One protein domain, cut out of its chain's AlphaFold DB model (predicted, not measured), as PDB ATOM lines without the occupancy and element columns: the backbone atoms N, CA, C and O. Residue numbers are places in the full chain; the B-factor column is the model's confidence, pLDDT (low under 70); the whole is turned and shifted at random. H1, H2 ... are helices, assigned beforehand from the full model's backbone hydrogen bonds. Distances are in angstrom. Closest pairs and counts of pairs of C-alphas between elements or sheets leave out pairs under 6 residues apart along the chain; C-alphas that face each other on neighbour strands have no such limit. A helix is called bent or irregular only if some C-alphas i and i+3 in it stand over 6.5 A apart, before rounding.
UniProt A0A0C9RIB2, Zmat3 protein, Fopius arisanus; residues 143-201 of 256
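Overview. This is residues 143 to 201 of the 256 residues of the protein "Zmat3 protein" of Fopius arisanus (UniProt A0A0C9RIB2). Two long helices, H1 and H3, cross loosely side over side with few contacts, and a head made of the short helix H2 and the looped stretch of residues 159 to 173 closes the far end. The printed part runs out along H1, turns through that long loop, folds back through H2 and returns along H3, and its outline is a rod whose C-alphas span 39 by 17 by 16 A. It has 59 residues with three named helices, in the order H1, H2, H3, and no named strand; the class is all helix. The whole is only just compact, close to loose, with a radius of gyration of the C-alphas of 12.3 A.

Arrangement. H1, residues 143 to 158, and H3, residues 184 to 200, only just touch, with 3 pairs of C-alphas within 8 A. Their closest C-alphas are those of Ala 151 and Leu 194, 6.8 A apart. H1 touches H3 with residues 151 to 155 alone, and H3 touches H1 with residues 190 to 197 alone. Their lines stand at a steep tilt of 51 degrees, and they run opposite ways. H2, residues 174 to 182, is apart from H1. H2 and H3 are close but not clearly touching, with the C-alphas of His 180 and His 186 the closest at 6.6 A. They run the same way at a steep tilt of 61 degrees. Between H1 and H2, residues 159 to 160 pair antiparallel with residues 163 to 164, and these pair antiparallel with residues 169 to 170. In H1 and H2 every O i to N i+4 pair is within hydrogen-bond range, and in H3 12 of 13 are.

Along the chain. H1 begins with C-alpha 143 at (128.178, 137.378, 150.898) and measures 23.3 A from first to last C-alpha. H2 begins with C-alpha 174 at (156.143, 140.174, 129.079) and has 9 residues. H3, the longest helix with 17 residues, measures 24.5 A and ends with C-alpha 200 at (127.622, 149.630, 140.408). No helix is bent or irregular.

Size, cuts and confidence. The two C-alphas farthest apart are those of Lys 143 and Asn 172, at 39.3 A. The first and last printed C-alphas, Lys 143 and Leu 201, are 13.5 A apart. The printed part has no cut. The link from H1 to H2 is long, with 15 residues, and the link from H2 to H3 is tight, with 1 residue. The mean pLDDT of the printed part is 79.0. It is under 70 in residues 143 to 149, 151 to 152 and 196 to 201.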
ATOM      1  N   LYS A 143     128.611 136.510 152.005       56.56
ATOM      2  CA  LYS A 143     128.178 137.378 150.898       56.56
ATOM      3  C   LYS A 143     129.258 138.366 150.475       56.56
ATOM      4  O   LYS A 143     129.256 138.800 149.327       56.56
ATOM      5  N   ASP A 144     130.170 138.720 151.373       56.62
ATOM      6  CA  ASP A 144     131.320 139.559 151.034       56.62
ATOM      7  C   ASP A 144     132.445 138.757 150.380       56.62
ATOM      8  O   ASP A 144     133.054 139.248 149.431       56.62
ATOM      9  N   ALA A 145     132.670 137.509 150.800       62.59
ATOM     10  CA  ALA A 145     133.637 136.620 150.154       62.59
ATOM     11  C   ALA A 145     133.289 136.366 148.675       62.59
ATOM     12  O   ALA A 145     134.156 136.448 147.806       62.59
ATOM     13  N   GLU A 146     132.009 136.144 148.368       63.84
ATOM     14  CA  GLU A 146     131.532 135.943 146.996       63.84
ATOM     15  C   GLU A 146     131.660 137.214 146.137       63.84
ATOM     16  O   GLU A 146     132.066 137.160 144.975       63.84
ATOM     17  N   LYS A 147     131.408 138.392 146.719       63.00
ATOM     18  CA  LYS A 147     131.578 139.681 146.028       63.00
ATOM     19  C   LYS A 147     133.040 140.012 145.753       63.00
ATOM     20  O   LYS A 147     133.346 140.552 144.691       63.00
ATOM     21  N   VAL A 148     133.939 139.679 146.679       64.56
ATOM     22  CA  VAL A 148     135.389 139.820 146.479       64.56
ATOM     23  C   VAL A 148     135.860 138.876 145.370       64.56
ATOM     24  O   VAL A 148     136.599 139.315 144.492       64.56
ATOM     25  N   ALA A 149     135.363 137.636 145.333       69.25
ATOM     26  CA  ALA A 149     135.676 136.682 144.270       69.25
ATOM     27  C   ALA A 149     135.174 137.147 142.889       69.25
ATOM     28  O   ALA A 149     135.918 137.089 141.908       69.25
ATOM     29  N   SER A 150     133.951 137.682 142.802       71.25
ATOM     30  CA  SER A 150     133.403 138.219 141.547       71.25
ATOM     31  C   SER A 150     134.209 139.418 141.043       71.25
ATOM     32  O   SER A 150     134.594 139.472 139.875       71.25
ATOM     33  N   ALA A 151     134.531 140.361 141.929       65.50
ATOM     34  CA  ALA A 151     135.303 141.541 141.566       65.50
ATOM     35  C   ALA A 151     136.764 141.201 141.201       65.50
ATOM     36  O   ALA A 151     137.371 141.872 140.366       65.50
ATOM     37  N   GLN A 152     137.321 140.133 141.780       66.38
ATOM     38  CA  GLN A 152     138.640 139.601 141.435       66.38
ATOM     39  C   GLN A 152     138.642 138.909 140.063       66.38
ATOM     40  O   GLN A 152     139.569 139.120 139.278       66.38
ATOM     41  N   SER A 153     137.591 138.149 139.744       70.12
ATOM     42  CA  SER A 153     137.412 137.528 138.426       70.12
ATOM     43  C   SER A 153     137.347 138.584 137.318       70.12
ATOM     44  O   SER A 153     138.109 138.520 136.350       70.12
ATOM     45  N   GLU A 154     136.549 139.638 137.510       70.38
ATOM     46  CA  GLU A 154     136.468 140.765 136.571       70.38
ATOM     47  C   GLU A 154     137.815 141.474 136.381       70.38
ATOM     48  O   GLU A 154     138.183 141.831 135.261       70.38
ATOM     49  N   LEU A 155     138.587 141.646 137.456       72.75
ATOM     50  CA  LEU A 155     139.904 142.269 137.382       72.75
ATOM     51  C   LEU A 155     140.892 141.411 136.580       72.75
ATOM     52  O   LEU A 155     141.635 141.936 135.747       72.75
ATOM     53  N   SER A 156     140.866 140.093 136.795       72.50
ATOM     54  CA  SER A 156     141.719 139.145 136.077       72.50
ATOM     55  C   SER A 156     141.405 139.099 134.577       72.50
ATOM     56  O   SER A 156     142.323 139.052 133.761       72.50
ATOM     57  N   ALA A 157     140.133 139.239 134.190       79.06
ATOM     58  CA  ALA A 157     139.718 139.280 132.787       79.06
ATOM     59  C   ALA A 157     140.232 140.529 132.039       79.06
ATOM     60  O   ALA A 157     140.427 140.501 130.820       79.06
ATOM     61  N   LEU A 158     140.477 141.626 132.764       75.25
ATOM     62  CA  LEU A 158     140.974 142.888 132.207       75.25
ATOM     63  C   LEU A 158     142.512 142.949 132.111       75.25
ATOM     64  O   LEU A 158     143.051 143.849 131.456       75.25
ATOM     65  N   MET A 159     143.232 142.014 132.738       81.19
ATOM     66  CA  MET A 159     144.697 141.926 132.735       81.19
ATOM     67  C   MET A 159     145.154 140.804 131.789       81.19
ATOM     68  O   MET A 159     145.124 139.628 132.134       81.19
ATOM     69  N   LYS A 160     145.594 141.152 130.573       85.38
ATOM     70  CA  LYS A 160     146.053 140.191 129.549       85.38
ATOM     71  C   LYS A 160     147.589 140.179 129.442       85.38
ATOM     72  O   LYS A 160     148.238 141.146 129.838       85.38
ATOM     73  N   PRO A 161     148.216 139.159 128.827       78.94
ATOM     74  CA  PRO A 161     149.679 139.010 128.828       78.94
ATOM     75  C   PRO A 161     150.477 140.205 128.274       78.94
ATOM     76  O   PRO A 161     151.573 140.482 128.747       78.94
ATOM     77  N   LEU A 162     149.928 140.927 127.290       86.06
ATOM     78  CA  LEU A 162     150.575 142.080 126.641       86.06
ATOM     79  C   LEU A 162     149.690 143.333 126.609       86.06
ATOM     80  O   LEU A 162     150.016 144.317 125.951       86.06
ATOM     81  N   ARG A 163     148.542 143.324 127.291       86.94
ATOM     82  CA  ARG A 163     147.645 144.484 127.328       86.94
ATOM     83  C   ARG A 163     146.867 144.539 128.630       86.94
ATOM     84  O   ARG A 163     146.379 143.528 129.116       86.94
ATOM     85  N   CYS A 164     146.709 145.740 129.149       90.81
ATOM     86  CA  CYS A 164     145.929 146.019 130.336       90.81
ATOM     87  C   CYS A 164     144.714 146.842 129.919       90.81
ATOM     88  O   CYS A 164     144.851 148.024 129.594       90.81
ATOM     89  N   ASP A 165     143.531 146.230 129.931       87.50
ATOM     90  CA  ASP A 165     142.282 146.891 129.547       87.50
ATOM     91  C   ASP A 165     141.798 147.858 130.644       87.50
ATOM     92  O   ASP A 165     141.103 148.820 130.345       87.50
ATOM     93  N   LEU A 166     142.259 147.700 131.893       86.69
ATOM     94  CA  LEU A 166     142.067 148.712 132.943       86.69
ATOM     95  C   LEU A 166     142.803 150.007 132.611       86.69
ATOM     96  O   LEU A 166     142.275 151.098 132.811       86.69
ATOM     97  N   CYS A 167     144.046 149.912 132.138       86.25
ATOM     98  CA  CYS A 167     144.900 151.059 131.845       86.25
ATOM     99  C   CYS A 167     144.825 151.525 130.384       86.25
ATOM    100  O   CYS A 167     145.382 152.577 130.087       86.25
ATOM    101  N   ASN A 168     144.155 150.773 129.504       89.38
ATOM    102  CA  ASN A 168     144.242 150.887 128.044       89.38
ATOM    103  C   ASN A 168     145.702 150.943 127.557       89.38
ATOM    104  O   ASN A 168     146.042 151.703 126.653       89.38
ATOM    105  N   ALA A 169     146.575 150.158 128.191       87.38
ATOM    106  CA  ALA A 169     148.001 150.128 127.893       87.38
ATOM    107  C   ALA A 169     148.355 148.829 127.167       87.38
ATOM    108  O   ALA A 169     147.976 147.749 127.619       87.38
ATOM    109  N   VAL A 170     149.089 148.935 126.059       90.94
ATOM    110  CA  VAL A 170     149.659 147.792 125.334       90.94
ATOM    111  C   VAL A 170     151.151 147.758 125.618       90.94
ATOM    112  O   VAL A 170     151.841 148.766 125.473       90.94
ATOM    113  N   MET A 171     151.632 146.599 126.043       92.00
ATOM    114  CA  MET A 171     153.019 146.361 126.402       92.00
ATOM    115  C   MET A 171     153.660 145.489 125.318       92.00
ATOM    116  O   MET A 171     153.042 144.568 124.798       92.00
ATOM    117  N   ASN A 172     154.899 145.800 124.955       89.69
ATOM    118  CA  ASN A 172     155.646 145.149 123.877       89.69
ATOM    119  C   ASN A 172     156.326 143.846 124.350       89.69
ATOM    120  O   ASN A 172     156.629 142.961 123.562       89.69
ATOM    121  N   SER A 173     156.548 143.701 125.659       90.88
ATOM    122  CA  SER A 173     157.197 142.523 126.238       90.88
ATOM    123  C   SER A 173     156.517 142.078 127.529       90.88
ATOM    124  O   SER A 173     155.958 142.892 128.267       90.88
ATOM    125  N   THR A 174     156.625 140.785 127.833       86.62
ATOM    126  CA  THR A 174     156.143 140.174 129.079       86.62
ATOM    127  C   THR A 174     156.789 140.806 130.312       86.62
ATOM    128  O   THR A 174     156.112 141.043 131.310       86.62
ATOM    129  N   LEU A 175     158.070 141.183 130.230       89.94
ATOM    130  CA  LEU A 175     158.761 141.915 131.295       89.94
ATOM    131  C   LEU A 175     158.127 143.292 131.529       89.94
ATOM    132  O   LEU A 175     157.940 143.725 132.664       89.94
ATOM    133  N   GLN A 176     157.759 143.970 130.444       90.69
ATOM    134  CA  GLN A 176     157.126 145.281 130.497       90.69
ATOM    135  C   GLN A 176     155.708 145.185 131.079       90.69
ATOM    136  O   GLN A 176     155.298 146.052 131.849       90.69
ATOM    137  N   ALA A 177     154.981 144.112 130.758       91.50
ATOM    138  CA  ALA A 177     153.689 143.801 131.359       91.50
ATOM    139  C   ALA A 177     153.820 143.535 132.865       91.50
ATOM    140  O   ALA A 177     153.066 144.106 133.647       91.50
ATOM    141  N   LYS A 178     154.830 142.770 133.295       88.94
ATOM    142  CA  LYS A 178     155.100 142.535 134.720       88.94
ATOM    143  C   LYS A 178     155.322 143.843 135.486       88.94
ATOM    144  O   LYS A 178     154.616 144.115 136.452       88.94
ATOM    145  N   LEU A 179     156.220 144.698 134.991       92.56
ATOM    146  CA  LEU A 179     156.480 146.012 135.592       92.56
ATOM    147  C   LEU A 179     155.241 146.919 135.584       92.56
ATOM    148  O   LEU A 179     155.041 147.704 136.510       92.56
ATOM    149  N   HIS A 180     154.400 146.817 134.552       92.31
ATOM    150  CA  HIS A 180     153.131 147.535 134.499       92.31
ATOM    151  C   HIS A 180     152.193 147.096 135.625       92.31
ATOM    152  O   HIS A 180     151.660 147.949 136.333       92.31
ATOM    153  N   TYR A 181     152.011 145.787 135.807       89.56
ATOM    154  CA  TYR A 181     151.088 145.223 136.794       89.56
ATOM    155  C   TYR A 181     151.562 145.412 138.239       89.56
ATOM    156  O   TYR A 181     150.753 145.672 139.129       89.56
ATOM    157  N   GLU A 182     152.871 145.386 138.471       89.88
ATOM    158  CA  GLU A 182     153.479 145.662 139.778       89.88
ATOM    159  C   GLU A 182     153.578 147.172 140.081       89.88
ATOM    160  O   GLU A 182     153.894 147.581 141.199       89.88
ATOM    161  N   GLY A 183     153.293 148.030 139.098       92.62
ATOM    162  CA  GLY A 183     153.444 149.472 139.215       92.62
ATOM    163  C   GLY A 183     152.387 150.143 140.102       92.62
ATOM    164  O   GLY A 183     151.181 149.949 139.940       92.62
ATOM    165  N   LYS A 184     152.834 151.090 140.943       89.75
ATOM    166  CA  LYS A 184     151.977 152.030 141.701       89.75
ATOM    167  C   LYS A 184     150.832 152.674 140.887       89.75
ATOM    168  O   LYS A 184     149.726 152.770 141.424       89.75
ATOM    169  N   PRO A 185     151.023 153.130 139.627       88.94
ATOM    170  CA  PRO A 185     149.920 153.713 138.858       88.94
ATOM    171  C   PRO A 185     148.827 152.694 138.515       88.94
ATOM    172  O   PRO A 185     147.645 153.034 138.570       88.94
ATOM    173  N   HIS A 186     149.205 151.452 138.202       88.75
ATOM    174  CA  HIS A 186     148.255 150.385 137.909       88.75
ATOM    175  C   HIS A 186     147.473 149.994 139.167       88.75
ATOM    176  O   HIS A 186     146.245 149.999 139.144       88.75
ATOM    177  N   GLN A 187     148.160 149.797 140.296       88.62
ATOM    178  CA  GLN A 187     147.531 149.493 141.588       88.62
ATOM    179  C   GLN A 187     146.513 150.557 142.022       88.62
ATOM    180  O   GLN A 187     145.424 150.231 142.493       88.62
ATOM    181  N   LYS A 188     146.816 151.843 141.804       86.88
ATOM    182  CA  LYS A 188     145.866 152.930 142.077       86.88
ATOM    183  C   LYS A 188     144.599 152.805 141.225       86.88
ATOM    184  O   LYS A 188     143.501 153.046 141.722       86.88
ATOM    185  N   LYS A 189     144.741 152.419 139.954       85.38
ATOM    186  CA  LYS A 189     143.611 152.248 139.032       85.38
ATOM    187  C   LYS A 189     142.773 151.016 139.376       85.38
ATOM    188  O   LYS A 189     141.551 151.110 139.364       85.38
ATOM    189  N   VAL A 190     143.423 149.918 139.761       86.62
ATOM    190  CA  VAL A 190     142.785 148.707 140.301       86.62
ATOM    191  C   VAL A 190     141.966 149.037 141.550       86.62
ATOM    192  O   VAL A 190     140.779 148.729 141.607       86.62
ATOM    193  N   SER A 191     142.564 149.729 142.522       84.75
ATOM    194  CA  SER A 191     141.875 150.130 143.751       84.75
ATOM    195  C   SER A 191     140.662 151.015 143.450       84.75
ATOM    196  O   SER A 191     139.578 150.793 143.989       84.75
ATOM    197  N   MET A 192     140.801 151.976 142.534       83.75
ATOM    198  CA  MET A 192     139.687 152.821 142.105       83.75
ATOM    199  C   MET A 192     138.564 152.010 141.444       83.75
ATOM    200  O   MET A 192     137.395 152.246 141.741       83.75
ATOM    201  N   PHE A 193     138.907 151.047 140.583       83.50
ATOM    202  CA  PHE A 193     137.940 150.173 139.921       83.50
ATOM    203  C   PHE A 193     137.154 149.338 140.936       83.50
ATOM    204  O   PHE A 193     135.929 149.344 140.895       83.50
ATOM    205  N   LEU A 194     137.835 148.723 141.906       80.62
ATOM    206  CA  LEU A 194     137.204 147.893 142.934       80.62
ATOM    207  C   LEU A 194     136.247 148.698 143.829       80.62
ATOM    208  O   LEU A 194     135.127 148.281 144.115       80.62
ATOM    209  N   ASN A 195     136.649 149.912 144.213       77.44
ATOM    210  CA  ASN A 195     135.792 150.829 144.970       77.44
ATOM    211  C   ASN A 195     134.579 151.326 144.155       77.44
ATOM    212  O   ASN A 195     133.576 151.756 144.734       77.44
ATOM    213  N   GLN A 196     134.661 151.285 142.823       69.69
ATOM    214  CA  GLN A 196     133.584 151.667 141.915       69.69
ATOM    215  C   GLN A 196     132.628 150.503 141.611       69.69
ATOM    216  O   GLN A 196     131.421 150.741 141.524       69.69
ATOM    217  N   SER A 197     133.116 149.265 141.481       62.97
ATOM    218  CA  SER A 197     132.288 148.089 141.182       62.97
ATOM    219  C   SER A 197     131.389 147.693 142.359       62.97
ATOM    220  O   SER A 197     130.211 147.407 142.145       62.97
ATOM    221  N   VAL A 198     131.834 147.876 143.609       56.97
ATOM    222  CA  VAL A 198     130.981 147.724 144.813       56.97
ATOM    223  C   VAL A 198     129.767 148.677 144.811       56.97
ATOM    224  O   VAL A 198     128.746 148.385 145.429       56.97
ATOM    225  N   LYS A 199     129.826 149.798 144.076       53.75
ATOM    226  CA  LYS A 199     128.714 150.758 143.944       53.75
ATOM    227  C   LYS A 199     127.824 150.520 142.718       53.75
ATOM    228  O   LYS A 199     126.740 151.092 142.663       53.75
ATOM    229  N   LYS A 200     128.262 149.720 141.736       48.84
ATOM    230  CA  LYS A 200     127.622 149.630 140.408       48.84
ATOM    231  C   LYS A 200     126.713 148.412 140.192       48.84
ATOM    232  O   LYS A 200     125.995 148.395 139.202       48.84
ATOM    233  N   LEU A 201     126.642 147.460 141.125       47.94
ATOM    234  CA  LEU A 201     125.792 146.255 141.013       47.94
ATOM    235  C   LEU A 201     124.285 146.472 141.309       47.94
ATOM    236  O   LEU A 201     123.566 145.514 141.564       47.94
TER     237      LEU A 201